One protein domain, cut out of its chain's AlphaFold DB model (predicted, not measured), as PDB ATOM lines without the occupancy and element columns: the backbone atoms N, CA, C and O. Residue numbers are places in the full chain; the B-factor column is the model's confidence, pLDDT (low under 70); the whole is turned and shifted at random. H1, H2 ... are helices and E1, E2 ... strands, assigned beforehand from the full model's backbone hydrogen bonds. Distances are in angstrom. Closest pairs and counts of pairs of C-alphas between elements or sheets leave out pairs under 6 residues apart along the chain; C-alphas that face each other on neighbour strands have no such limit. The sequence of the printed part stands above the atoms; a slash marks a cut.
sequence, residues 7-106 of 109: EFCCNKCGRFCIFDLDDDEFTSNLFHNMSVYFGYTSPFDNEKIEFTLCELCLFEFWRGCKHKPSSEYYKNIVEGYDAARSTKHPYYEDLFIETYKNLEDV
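AT A GLANCE: This is residues 7 to 106 of the 109 residues of an uncharacterized protein of Bacillus toyonensis (UniProt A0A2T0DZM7). A long two-stranded hairpin, E3 and E4, reaches toward one end of the longest axis; at its base the small hairpin E1 and E2 packs on it through E1, and H2, H3 and H4 make a loose, open arc of three helices. The short H1 lies at that base and meets H4. The printed part has 100 residues, with four named helices and four named strands in the order E1 E2 H1 E3 E4 H2 H3 H4; both sheets are antiparallel pairs and the class is mixed. It is loose, with a radius of gyration of the C-alphas of 15.8 A, and spans 50 by 33 by 21 A.

HOW THE PARTS SIT: E1, residues 7 to 9, and E2, residues 16 to 18, form an antiparallel hairpin, with N 8 and O 17 within hydrogen-bond range at 2.9 A. H1, residues 27 to 30, has its Ser 28 C-alpha 6.2 A from that of Cys 17, the closest C-alphas of E2 and H1. E3, residues 31 to 37, and E4, residues 48 to 54, form the second antiparallel hairpin, with N 34 and O 51 2.8 A apart. The closest C-alphas of E1 and E4 are those of Cys 9 and Thr 52, 6.3 A apart. H2, residues 55 to 64, touches H3, residues 77 to 84, at a steep tilt of 51 degrees, opposite ways; Phe 59 and Val 78 have the closest C-alphas, 6.3 A apart. H4, residues 95 to 105, touches H1, with the closest C-alphas, those of Thr 27 and Leu 103, 6.7 A apart. In H2, H3 and H4 every O i to N i+4 pair is within hydrogen-bond range; H1 is too short for one.

IN THESE COORDINATES: E1 begins at C-alpha 7, (171.975, 173.670, 140.707). E3 is 19.7 A long, E4 19.9 A, H2 14.3 A and H4 15.3 A. H4 ends at C-alpha 105, (178.614, 168.858, 155.554).

THE WHOLE: The C-alphas of Thr 41 and Pro 90, the two farthest apart, are 50.2 A apart. The printed part has no cut; the link from H2 to H3, 12 residues, is long. Residues 23 to 25 have pLDDT under 70.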
ATOM      1  N   GLU A   7     172.204 174.123 139.336       90.44
ATOM      2  CA  GLU A   7     171.975 173.670 140.707       90.44
ATOM      3  C   GLU A   7     171.666 172.170 140.742       90.44
ATOM      4  O   GLU A   7     170.750 171.697 140.067       90.44
ATOM      5  N   PHE A   8     172.360 171.432 141.605       92.06
ATOM      6  CA  PHE A   8     171.970 170.078 141.984       92.06
ATOM      7  C   PHE A   8     171.363 170.099 143.376       92.06
ATOM      8  O   PHE A   8     171.983 170.600 144.310       92.06
ATOM      9  N   CYS A   9     170.177 169.518 143.537       95.56
ATOM     10  CA  CYS A   9     169.512 169.398 144.830       95.56
ATOM     11  C   CYS A   9     169.053 167.960 145.043       95.56
ATOM     12  O   CYS A   9     168.300 167.413 144.245       95.56
ATOM     13  N   CYS A  10     169.495 167.334 146.128       97.25
ATOM     14  CA  CYS A  10     169.085 165.986 146.481       97.25
ATOM     15  C   CYS A  10     167.616 165.982 146.923       97.25
ATOM     16  O   CYS A  10     167.297 166.441 148.022       97.25
ATOM     17  N   ASN A  11     166.738 165.364 146.130       97.25
ATOM     18  CA  ASN A  11     165.302 165.266 146.405       97.25
ATOM     19  C   ASN A  11     164.964 164.522 147.708       97.25
ATOM     20  O   ASN A  11     163.843 164.640 148.191       97.25
ATOM     21  N   LYS A  12     165.904 163.754 148.284       96.81
ATOM     22  CA  LYS A  12     165.691 163.050 149.558       96.81
ATOM     23  C   LYS A  12     166.088 163.873 150.784       96.81
ATOM     24  O   LYS A  12     165.351 163.879 151.762       96.81
ATOM     25  N   CYS A  13     167.269 164.495 150.781       97.62
ATOM     26  CA  CYS A  13     167.818 165.136 151.987       97.62
ATOM     27  C   CYS A  13     168.008 166.654 151.887       97.62
ATOM     28  O   CYS A  13     168.514 167.241 152.842       97.62
ATOM     29  N   GLY A  14     167.669 167.269 150.751       97.06
ATOM     30  CA  GLY A  14     167.759 168.715 150.529       97.06
ATOM     31  C   GLY A  14     169.176 169.251 150.328       97.06
ATOM     32  O   GLY A  14     169.336 170.440 150.067       97.06
ATOM     33  N   ARG A  15     170.221 168.412 150.435       96.06
ATOM     34  CA  ARG A  15     171.602 168.840 150.147       96.06
ATOM     35  C   ARG A  15     171.680 169.426 148.751       96.06
ATOM     36  O   ARG A  15     171.111 168.835 147.839       96.06
ATOM     37  N   PHE A  16     172.395 170.528 148.585       94.38
ATOM     38  CA  PHE A  16     172.528 171.158 147.281       94.38
ATOM     39  C   PHE A  16     173.939 171.671 147.026       94.38
ATOM     40  O   PHE A  16     174.631 172.102 147.945       94.38
ATOM     41  N   CYS A  17     174.338 171.662 145.760       90.31
ATOM     42  CA  CYS A  17     175.550 172.316 145.286       90.31
ATOM     43  C   CYS A  17     175.265 173.048 143.972       90.31
ATOM     44  O   CYS A  17     174.278 172.769 143.288       90.31
ATOM     45  N   ILE A  18     176.117 174.014 143.649       88.94
ATOM     46  CA  ILE A  18     176.111 174.696 142.359       88.94
ATOM     47  C   ILE A  18     177.274 174.110 141.571       88.94
ATOM     48  O   ILE A  18     178.392 174.080 142.077       88.94
ATOM     49  N   PHE A  19     177.008 173.631 140.360       84.81
ATOM     50  CA  PHE A  19     178.037 173.112 139.476       84.81
ATOM     51  C   PHE A  19     179.031 174.217 139.137       84.81
ATOM     52  O   PHE A  19     178.668 175.223 138.513       84.81
ATOM     53  N   ASP A  20     180.289 173.997 139.485       80.81
ATOM     54  CA  ASP A  20     181.401 174.800 139.012       80.81
ATOM     55  C   ASP A  20     182.427 173.893 138.330       80.81
ATOM     56  O   ASP A  20     182.758 172.822 138.823       80.81
ATOM     57  N   LEU A  21     182.913 174.322 137.165       71.81
ATOM     58  CA  LEU A  21     183.987 173.633 136.446       71.81
ATOM     59  C   LEU A  21     185.327 173.725 137.186       71.81
ATOM     60  O   LEU A  21     186.186 172.882 136.952       71.81
ATOM     61  N   ASP A  22     185.471 174.728 138.057       76.81
ATOM     62  CA  ASP A  22     186.653 174.938 138.899       76.81
ATOM     63  C   ASP A  22     186.435 174.370 140.322       76.81
ATOM     64  O   ASP A  22     187.141 174.745 141.253       76.81
ATOM     65  N   ASP A  23     185.424 173.508 140.523       69.69
ATOM     66  CA  ASP A  23     185.192 172.835 141.808       69.69
ATOM     67  C   ASP A  23     186.263 171.760 142.054       69.69
ATOM     68  O   ASP A  23     186.119 170.604 141.646       69.69
ATOM     69  N   ASP A  24     187.331 172.154 142.749       63.59
ATOM     70  CA  ASP A  24     188.423 171.271 143.172       63.59
ATOM     71  C   ASP A  24     187.952 170.144 144.115       63.59
ATOM     72  O   ASP A  24     188.617 169.112 144.229       63.59
ATOM     73  N   GLU A  25     186.802 170.305 144.786       67.19
ATOM     74  CA  GLU A  25     186.241 169.298 145.696       67.19
ATOM     75  C   GLU A  25     185.398 168.244 144.961       67.19
ATOM     76  O   GLU A  25     185.012 167.237 145.560       67.19
ATOM     77  N   PHE A  26     185.120 168.447 143.665       75.00
ATOM     78  CA  PHE A  26     184.295 167.570 142.826       75.00
ATOM     79  C   PHE A  26     182.932 167.231 143.454       75.00
ATOM     80  O   PHE A  26     182.343 166.185 143.158       75.00
ATOM     81  N   THR A  27     182.398 168.105 144.309       81.75
ATOM     82  CA  THR A  27     181.200 167.830 145.112       81.75
ATOM     83  C   THR A  27     179.994 167.576 144.214       81.75
ATOM     84  O   THR A  27     179.178 166.691 144.489       81.75
ATOM     85  N   SER A  28     179.903 168.285 143.085       83.56
ATOM     86  CA  SER A  28     178.840 168.076 142.100       83.56
ATOM     87  C   SER A  28     178.842 166.687 141.460       83.56
ATOM     88  O   SER A  28     177.784 166.212 141.053       83.56
ATOM     89  N   ASN A  29     179.994 166.005 141.393       88.25
ATOM     90  CA  ASN A  29     180.079 164.642 140.847       88.25
ATOM     91  C   ASN A  29     179.380 163.611 141.741       88.25
ATOM     92  O   ASN A  29     179.075 162.510 141.290       88.25
ATOM     93  N   LEU A  30     179.100 163.974 142.992       94.06
ATOM     94  CA  LEU A  30     178.414 163.128 143.963       94.06
ATOM     95  C   LEU A  30     176.893 163.345 143.939       94.06
ATOM     96  O   LEU A  30     176.190 162.889 144.844       94.06
ATOM     97  N   PHE A  31     176.369 164.054 142.936       94.56
ATOM     98  CA  PHE A  31     174.940 164.227 142.690       94.56
ATOM     99  C   PHE A  31     174.527 163.493 141.415       94.56
ATOM    100  O   PHE A  31     175.002 163.764 140.316       94.56
ATOM    101  N   HIS A  32     173.584 162.568 141.571       94.44
ATOM    102  CA  HIS A  32     173.172 161.630 140.537       94.44
ATOM    103  C   HIS A  32     171.781 161.985 140.029       94.44
ATOM    104  O   HIS A  32     170.787 161.786 140.732       94.44
ATOM    105  N   ASN A  33     171.713 162.502 138.802       93.50
ATOM    106  CA  ASN A  33     170.452 162.725 138.099       93.50
ATOM    107  C   ASN A  33     169.901 161.394 137.596       93.50
ATOM    108  O   ASN A  33     170.560 160.669 136.851       93.50
ATOM    109  N   MET A  34     168.670 161.091 137.981       94.56
ATOM    110  CA  MET A  34     167.973 159.873 137.607       94.56
ATOM    111  C   MET A  34     166.629 160.208 136.989       94.56
ATOM    112  O   MET A  34     166.033 161.257 137.240       94.56
ATOM    113  N   SER A  35     166.128 159.264 136.204       95.44
ATOM    114  CA  SER A  35     164.779 159.330 135.676       95.44
ATOM    115  C   SER A  35     164.069 158.003 135.842       95.44
ATOM    116  O   SER A  35     164.655 156.952 135.577       95.44
ATOM    117  N   VAL A  36     162.797 158.065 136.211       95.06
ATOM    118  CA  VAL A  36     161.891 156.918 136.196       95.06
ATOM    119  C   VAL A  36     160.843 157.170 135.127       95.06
ATOM    120  O   VAL A  36     160.273 158.257 135.044       95.06
ATOM    121  N   TYR A  37     160.622 156.158 134.297       96.69
ATOM    122  CA  TYR A  37     159.564 156.144 133.301       96.69
ATOM    123  C   TYR A  37     158.468 155.190 133.763       96.69
ATOM    124  O   TYR A  37     158.741 154.032 134.091       96.69
ATOM    125  N   PHE A  38     157.236 155.679 133.786       95.88
ATOM    126  CA  PHE A  38     156.070 154.885 134.126       95.88
ATOM    127  C   PHE A  38     155.479 154.285 132.854       95.88
ATOM    128  O   PHE A  38     155.038 154.984 131.945       95.88
ATOM    129  N   GLY A  39     155.510 152.954 132.783       93.88
ATOM    130  CA  GLY A  39     154.957 152.221 131.653       93.88
ATOM    131  C   GLY A  39     153.431 152.284 131.589       93.88
ATOM    132  O   GLY A  39     152.759 152.629 132.565       93.88
ATOM    133  N   TYR A  40     152.902 151.857 130.441       90.69
ATOM    134  CA  TYR A  40     151.470 151.666 130.236       90.69
ATOM    135  C   TYR A  40     150.857 150.845 131.363       90.69
ATOM    136  O   TYR A  40     151.477 149.891 131.839       90.69
ATOM    137  N   THR A  41     149.628 151.194 131.749       93.38
ATOM    138  CA  THR A  41     148.868 150.632 132.889       93.38
ATOM    139  C   THR A  41     149.273 151.132 134.283       93.38
ATOM    140  O   THR A  41     148.618 150.782 135.264       93.38
ATOM    141  N   SER A  42     150.289 151.997 134.394       95.38
ATOM    142  CA  SER A  42     150.534 152.791 135.608       95.38
ATOM    143  C   SER A  42     149.453 153.874 135.783       95.38
ATOM    144  O   SER A  42     149.009 154.435 134.785       95.38
ATOM    145  N   PRO A  43     149.071 154.262 137.018       95.75
ATOM    146  CA  PRO A  43     148.289 155.482 137.266       95.75
ATOM    147  C   PRO A  43     148.940 156.770 136.736       95.75
ATOM    148  O   PRO A  43     148.251 157.765 136.544       95.75
ATOM    149  N   PHE A  44     150.252 156.732 136.507       94.94
ATOM    150  CA  PHE A  44     151.073 157.801 135.932       94.94
ATOM    151  C   PHE A  44     151.454 157.453 134.484       94.94
ATOM    152  O   PHE A  44     152.630 157.434 134.133       94.94
ATOM    153  N   ASP A  45     150.486 157.010 133.679       94.44
ATOM    154  CA  ASP A  45     150.740 156.454 132.345       94.44
ATOM    155  C   ASP A  45     151.534 157.423 131.453       94.44
ATOM    156  O   ASP A  45     151.167 158.588 131.297       94.44
ATOM    157  N   ASN A  46     152.614 156.912 130.850       92.56
ATOM    158  CA  ASN A  46     153.506 157.633 129.943       92.56
ATOM    159  C   ASN A  46     154.187 158.862 130.581       92.56
ATOM    160  O   ASN A  46     154.705 159.736 129.882       92.56
ATOM    161  N   GLU A  47     154.210 158.936 131.913       96.12
ATOM    162  CA  GLU A  47     154.919 159.983 132.635       96.12
ATOM    163  C   GLU A  47     156.395 159.622 132.834       96.12
ATOM    164  O   GLU A  47     156.777 158.475 133.100       96.12
ATOM    165  N   LYS A  48     157.245 160.647 132.750       96.06
ATOM    166  CA  LYS A  48     158.653 160.588 133.136       96.06
ATOM    167  C   LYS A  48     158.865 161.548 134.294       96.06
ATOM    168  O   LYS A  48     158.606 162.741 134.158       96.06
ATOM    169  N   ILE A  49     159.391 161.033 135.397       95.81
ATOM    170  CA  ILE A  49     159.843 161.859 136.513       95.81
ATOM    171  C   ILE A  49     161.364 161.907 136.521       95.81
ATOM    172  O   ILE A  49     162.033 160.896 136.300       95.81
ATOM    173  N   GLU A  50     161.904 163.089 136.784       95.50
ATOM    174  CA  GLU A  50     163.334 163.324 136.941       95.50
ATOM    175  C   GLU A  50     163.594 163.812 138.360       95.50
ATOM    176  O   GLU A  50     162.848 164.630 138.900       95.50
ATOM    177  N   PHE A  51     164.624 163.262 138.983       95.44
ATOM    178  CA  PHE A  51     165.024 163.623 140.332       95.44
ATOM    179  C   PHE A  51     166.510 163.350 140.518       95.44
ATOM    180  O   PHE A  51     167.109 162.517 139.837       95.44
ATOM    181  N   THR A  52     167.101 164.037 141.476       96.00
ATOM    182  CA  THR A  52     168.510 163.946 141.813       96.00
ATOM    183  C   THR A  52     168.646 163.369 143.213       96.00
ATOM    184  O   THR A  52     167.940 163.768 144.142       96.00
ATOM    185  N   LEU A  53     169.583 162.446 143.409       97.38
ATOM    186  CA  LEU A  53     170.030 162.053 144.745       97.38
ATOM    187  C   LEU A  53     171.513 162.359 144.893       97.38
ATOM    188  O   LEU A  53     172.297 162.041 144.006       97.38
ATOM    189  N   CYS A  54     171.915 162.911 146.038       97.00
ATOM    190  CA  CYS A  54     173.320 162.842 146.415       97.00
ATOM    191  C   CYS A  54     173.710 161.385 146.694       97.00
ATOM    192  O   CYS A  54     172.870 160.562 147.079       97.00
ATOM    193  N   GLU A  55     174.988 161.074 146.541       96.69
ATOM    194  CA  GLU A  55     175.505 159.713 146.608       96.69
ATOM    195  C   GLU A  55     175.213 159.035 147.953       96.69
ATOM    196  O   GLU A  55     174.815 157.872 147.981       96.69
ATOM    197  N   LEU A  56     175.253 159.784 149.064       96.94
ATOM    198  CA  LEU A  56     174.832 159.282 150.382       96.94
ATOM    199  C   LEU A  56     173.410 158.698 150.346       96.94
ATOM    200  O   LEU A  56     173.161 157.596 150.834       96.94
ATOM    201  N   CYS A  57     172.468 159.440 149.759       97.81
ATOM    202  CA  CYS A  57     171.066 159.044 149.686       97.81
ATOM    203  C   CYS A  57     170.825 157.934 148.663       97.81
ATOM    204  O   CYS A  57     169.933 157.111 148.878       97.81
ATOM    205  N   LEU A  58     171.609 157.895 147.583       97.31
ATOM    206  CA  LEU A  58     171.570 156.815 146.602       97.31
ATOM    207  C   LEU A  58     171.993 155.479 147.231       97.31
ATOM    208  O   LEU A  58     171.271 154.486 147.118       97.31
ATOM    209  N   PHE A  59     173.108 155.455 147.963       97.38
ATOM    210  CA  PHE A  59     173.566 154.239 148.637       97.38
ATOM    211  C   PHE A  59     172.655 153.822 149.793       97.38
ATOM    212  O   PHE A  59     172.446 152.630 150.015       97.38
ATOM    213  N   GLU A  60     172.037 154.775 150.492       97.00
ATOM    214  CA  GLU A  60     170.999 154.463 151.475       97.00
ATOM    215  C   GLU A  60     169.754 153.838 150.817       97.00
ATOM    216  O   GLU A  60     169.204 152.871 151.346       97.00
ATOM    217  N   PHE A  61     169.336 154.334 149.645       96.62
ATOM    218  CA  PHE A  61     168.261 153.727 148.855       96.62
ATOM    219  C   PHE A  61     168.604 152.279 148.471       96.62
ATOM    220  O   PHE A  61     167.827 151.370 148.763       96.62
ATOM    221  N   TRP A  62     169.797 152.033 147.919       96.50
ATOM    222  CA  TRP A  62     170.237 150.676 147.570       96.50
ATOM    223  C   TRP A  62     170.402 149.755 148.775       96.50
ATOM    224  O   TRP A  62     170.166 148.551 148.660       96.50
ATOM    225  N   ARG A  63     170.751 150.288 149.952       95.44
ATOM    226  CA  ARG A  63     170.795 149.505 151.193       95.44
ATOM    227  C   ARG A  63     169.417 148.937 151.549       95.44
ATOM    228  O   ARG A  63     169.346 147.808 152.035       95.44
ATOM    229  N   GLY A  64     168.348 149.680 151.254       96.06
ATOM    230  CA  GLY A  64     166.959 149.242 151.419       96.06
ATOM    231  C   GLY A  64     166.480 148.226 150.372       96.06
ATOM    232  O   GLY A  64     165.462 147.566 150.580       96.06
ATOM    233  N   CYS A  65     167.198 148.053 149.260       95.69
ATOM    234  CA  CYS A  65     166.828 147.089 148.229       95.69
ATOM    235  C   CYS A  65     167.160 145.648 148.650       95.69
ATOM    236  O   CYS A  65     168.264 145.333 149.106       95.69
ATOM    237  N   LYS A  66     166.220 144.725 148.395       95.50
ATOM    238  CA  LYS A  66     166.449 143.277 148.546       95.50
ATOM    239  C   LYS A  66     167.542 142.774 147.597       95.50
ATOM    240  O   LYS A  66     168.382 141.971 147.992       95.50
ATOM    241  N   HIS A  67     167.524 143.263 146.359       94.69
ATOM    242  CA  HIS A  67     168.517 142.961 145.335       94.69
ATOM    243  C   HIS A  67     169.408 144.184 145.148       94.69
ATOM    244  O   HIS A  67     168.974 145.190 144.591       94.69
ATOM    245  N   LYS A  68     170.630 144.107 145.676       95.00
ATOM    246  CA  LYS A  68     171.599 145.200 145.590       95.00
ATOM    247  C   LYS A  68     172.275 145.195 144.216       95.00
ATOM    248  O   LYS A  68     172.541 144.106 143.702       95.00
ATOM    249  N   PRO A  69     172.560 146.367 143.626       94.94
ATOM    250  CA  PRO A  69     173.286 146.434 142.366       94.94
ATOM    251  C   PRO A  69     174.714 145.889 142.486       94.94
ATOM    252  O   PRO A  69     175.353 145.989 143.539       94.94
ATOM    253  N   SER A  70     175.219 145.369 141.371       95.12
ATOM    254  CA  SER A  70     176.621 145.004 141.179       95.12
ATOM    255  C   SER A  70     177.292 145.952 140.185       95.12
ATOM    256  O   SER A  70     176.633 146.523 139.320       95.12
ATOM    257  N   SER A  71     178.610 146.069 140.273       91.38
ATOM    258  CA  SER A  71     179.480 146.729 139.296       91.38
ATOM    259  C   SER A  71     180.531 145.743 138.784       91.38
ATOM    260  O   SER A  71     180.569 144.594 139.227       91.38
ATOM    261  N   GLU A  72     181.403 146.194 137.881       92.44
ATOM    262  CA  GLU A  72     182.548 145.411 137.400       92.44
ATOM    263  C   GLU A  72     183.437 144.903 138.549       92.44
ATOM    264  O   GLU A  72     183.899 143.765 138.515       92.44
ATOM    265  N   TYR A  73     183.615 145.714 139.599       88.81
ATOM    266  CA  TYR A  73     184.528 145.419 140.708       88.81
ATOM    267  C   TYR A  73     183.837 144.899 141.973       88.81
ATOM    268  O   TYR A  73     184.483 144.285 142.820       88.81
ATOM    269  N   TYR A  74     182.525 145.113 142.116       91.06
ATOM    270  CA  TYR A  74     181.791 144.763 143.332       91.06
ATOM    271  C   TYR A  74     180.507 144.007 143.020       91.06
ATOM    272  O   TYR A  74     179.582 144.554 142.422       91.06
ATOM    273  N   LYS A  75     180.387 142.776 143.531       92.69
ATOM    274  CA  LYS A  75     179.132 142.008 143.476       92.69
ATOM    275  C   LYS A  75     178.003 142.686 144.264       92.69
ATOM    276  O   LYS A  75     176.842 142.566 143.891       92.69
ATOM    277  N   ASN A  76     178.354 143.396 145.333       94.44
ATOM    278  CA  ASN A  76     177.466 144.268 146.086       94.44
ATOM    279  C   ASN A  76     178.121 145.649 146.182       94.44
ATOM    280  O   ASN A  76     179.060 145.843 146.952       94.44
ATOM    281  N   ILE A  77     177.626 146.610 145.405       95.19
ATOM    282  CA  ILE A  77     178.224 147.948 145.362       95.19
ATOM    283  C   ILE A  77     178.130 148.685 146.710       95.19
ATOM    284  O   ILE A  77     178.994 149.497 147.021       95.19
ATOM    285  N   VAL A  78     177.132 148.363 147.543       96.19
ATOM    286  CA  VAL A  78     176.958 148.977 148.871       96.19
ATOM    287  C   VAL A  78     178.099 148.587 149.814       96.19
ATOM    288  O   VAL A  78     178.572 149.430 150.563       96.19
ATOM    289  N   GLU A  79     178.592 147.346 149.741       94.31
ATOM    290  CA  GLU A  79     179.759 146.914 150.531       94.31
ATOM    291  C   GLU A  79     181.030 147.659 150.110       94.31
ATOM    292  O   GLU A  79     181.801 148.093 150.964       94.31
ATOM    293  N   GLY A  80     181.229 147.846 148.800       93.31
ATOM    294  CA  GLY A  80     182.358 148.620 148.277       93.31
ATOM    295  C   GLY A  80     182.328 150.075 148.746       93.31
ATOM    296  O   GLY A  80     183.343 150.611 149.185       93.31
ATOM    297  N   TYR A  81     181.145 150.684 148.727       95.00
ATOM    298  CA  TYR A  81     180.919 152.029 149.245       95.00
ATOM    299  C   TYR A  81     181.181 152.145 150.752       95.00
ATOM    300  O   TYR A  81     181.899 153.045 151.186       95.00
ATOM    301  N   ASP A  82     180.649 151.220 151.555       94.69
ATOM    302  CA  ASP A  82     180.840 151.226 153.008       94.69
ATOM    303  C   ASP A  82     182.332 151.066 153.376       94.69
ATOM    304  O   ASP A  82     182.829 151.734 154.289       94.69
ATOM    305  N   ALA A  83     183.079 150.249 152.626       92.69
ATOM    306  CA  ALA A  83     184.528 150.108 152.780       92.69
ATOM    307  C   ALA A  83     185.283 151.399 152.416       92.69
ATOM    308  O   ALA A  83     186.117 151.856 153.199       92.69
ATOM    309  N   ALA A  84     184.956 152.027 151.280       91.88
ATOM    310  CA  ALA A  84     185.586 153.275 150.833       91.88
ATOM    311  C   ALA A  84     185.403 154.432 151.833       91.88
ATOM    312  O   ALA A  84     186.228 155.337 151.908       91.88
ATOM    313  N   ARG A  85     184.333 154.385 152.631       93.31
ATOM    314  CA  ARG A  85     184.008 155.388 153.655       93.31
ATOM    315  C   ARG A  85     184.638 155.153 155.020       93.31
ATOM    316  O   ARG A  85     184.528 156.017 155.889       93.31
ATOM    317  N   SER A  86     185.239 153.991 155.237       93.31
ATOM    318  CA  SER A  86     185.727 153.576 156.556       93.31
ATOM    319  C   SER A  86     187.185 153.133 156.560       93.31
ATOM    320  O   SER A  86     187.785 153.039 157.628       93.31
ATOM    321  N   THR A  87     187.760 152.867 155.387       93.81
ATOM    322  CA  THR A  87     189.085 152.265 155.252       93.81
ATOM    323  C   THR A  87     189.972 153.117 154.354       93.81
ATOM    324  O   THR A  87     189.566 153.504 153.259       93.81
ATOM    325  N   LYS A  88     191.208 153.360 154.805       94.00
ATOM    326  CA  LYS A  88     192.241 154.068 154.044       94.00
ATOM    327  C   LYS A  88     192.522 153.339 152.728       94.00
ATOM    328  O   LYS A  88     192.831 152.145 152.723       94.00
ATOM    329  N   HIS A  89     192.440 154.051 151.610       93.31
ATOM    330  CA  HIS A  89     192.745 153.497 150.298       93.31
ATOM    331  C   HIS A  89     194.268 153.344 150.124       93.31
ATOM    332  O   HIS A  89     195.009 154.264 150.476       93.31
ATOM    333  N   PRO A  90     194.775 152.244 149.532       92.44
ATOM    334  CA  PRO A  90     196.217 152.005 149.386       92.44
ATOM    335  C   PRO A  90     196.961 153.088 148.594       92.44
ATOM    336  O   PRO A  90     198.155 153.276 148.803       92.44
ATOM    337  N   TYR A  91     196.264 153.791 147.697       92.25
ATOM    338  CA  TYR A  91     196.855 154.825 146.835       92.25
ATOM    339  C   TYR A  91     196.337 156.236 147.103       92.25
ATOM    340  O   TYR A  91     197.036 157.201 146.824       92.25
ATOM    341  N   TYR A  92     195.109 156.352 147.610       90.25
ATOM    342  CA  TYR A  92     194.429 157.641 147.787       90.25
ATOM    343  C   TYR A  92     194.257 157.998 149.257       90.25
ATOM    344  O   TYR A  92     193.623 158.990 149.580       90.25
ATOM    345  N   GLU A  93     194.828 157.190 150.148       94.31
ATOM    346  CA  GLU A  93     194.798 157.435 151.575       94.31
ATOM    347  C   GLU A  93     193.368 157.667 152.090       94.31
ATOM    348  O   GLU A  93     192.486 156.841 151.841       94.31
ATOM    349  N   ASP A  94     193.140 158.761 152.811       94.38
ATOM    350  CA  ASP A  94     191.854 159.093 153.417       94.38
ATOM    351  C   ASP A  94     190.942 159.893 152.473       94.38
ATOM    352  O   ASP A  94     189.839 160.260 152.872       94.38
ATOM    353  N   LEU A  95     191.346 160.103 151.210       92.38
ATOM    354  CA  LEU A  95     190.637 160.949 150.244       92.38
ATOM    355  C   LEU A  95     189.143 160.632 150.180       92.38
ATOM    356  O   LEU A  95     188.325 161.526 150.338       92.38
ATOM    357  N   PHE A  96     188.763 159.363 150.000       92.81
ATOM    358  CA  PHE A  96     187.347 158.997 149.907       92.81
ATOM    359  C   PHE A  96     186.597 159.265 151.214       92.81
ATOM    360  O   PHE A  96     185.470 159.754 151.192       92.81
ATOM    361  N   ILE A  97     187.225 158.991 152.359       94.50
ATOM    362  CA  ILE A  97     186.639 159.264 153.675       94.50
ATOM    363  C   ILE A  97     186.360 160.767 153.808       94.50
ATOM    364  O   ILE A  97     185.268 161.148 154.228       94.50
ATOM    365  N   GLU A  98     187.320 161.609 153.429       93.69
ATOM    366  CA  GLU A  98     187.196 163.069 153.443       93.69
ATOM    367  C   GLU A  98     186.137 163.562 152.453       93.69
ATOM    368  O   GLU A  98     185.253 164.315 152.850       93.69
ATOM    369  N   THR A  99     186.127 163.056 151.217       92.94
ATOM    370  CA  THR A  99     185.105 163.365 150.204       92.94
ATOM    371  C   THR A  99     183.691 163.149 150.746       92.94
ATOM    372  O   THR A  99     182.825 164.016 150.611       92.94
ATOM    373  N   TYR A 100     183.432 162.013 151.401       93.75
ATOM    374  CA  TYR A 100     182.100 161.734 151.934       93.75
ATOM    375  C   TYR A 100     181.768 162.529 153.199       93.75
ATOM    376  O   TYR A 100     180.592 162.831 153.397       93.75
ATOM    377  N   LYS A 101     182.757 162.905 154.022       93.31
ATOM    378  CA  LYS A 101     182.549 163.854 155.130       93.31
ATOM    379  C   LYS A 101     182.175 165.239 154.598       93.31
ATOM    380  O   LYS A 101     181.172 165.797 155.028       93.31
ATOM    381  N   ASN A 102     182.888 165.728 153.586       92.19
ATOM    382  CA  ASN A 102     182.577 167.001 152.940       92.19
ATOM    383  C   ASN A 102     181.153 166.982 152.368       92.19
ATOM    384  O   ASN A 102     180.369 167.895 152.618       92.19
ATOM    385  N   LEU A 103     180.760 165.890 151.696       93.31
ATOM    386  CA  LEU A 103     179.388 165.714 151.213       93.31
ATOM    387  C   LEU A 103     178.350 165.693 152.348       93.31
ATOM    388  O   LEU A 103     177.218 166.152 152.167       93.31
ATOM    389  N   GLU A 104     178.689 165.147 153.516       94.38
ATOM    390  CA  GLU A 104     177.814 165.181 154.688       94.38
ATOM    391  C   GLU A 104     177.576 166.607 155.191       94.38
ATOM    392  O   GLU A 104     176.427 166.910 155.544       94.38
ATOM    393  N   ASP A 105     178.599 167.458 155.114       92.94
ATOM    394  CA  ASP A 105     178.614 168.858 155.554       92.94
ATOM    395  C   ASP A 105     178.033 169.848 154.527       92.94
ATOM    396  O   ASP A 105     177.760 171.008 154.859       92.94
ATOM    397  N   VAL A 106     177.764 169.400 153.294       92.44
ATOM    398  CA  VAL A 106     177.080 170.206 152.272       92.44
ATOM    399  C   VAL A 106     175.751 170.754 152.802       92.44
ATOM    400  O   VAL A 106     174.927 170.041 153.389       92.44
TER     401      VAL A 106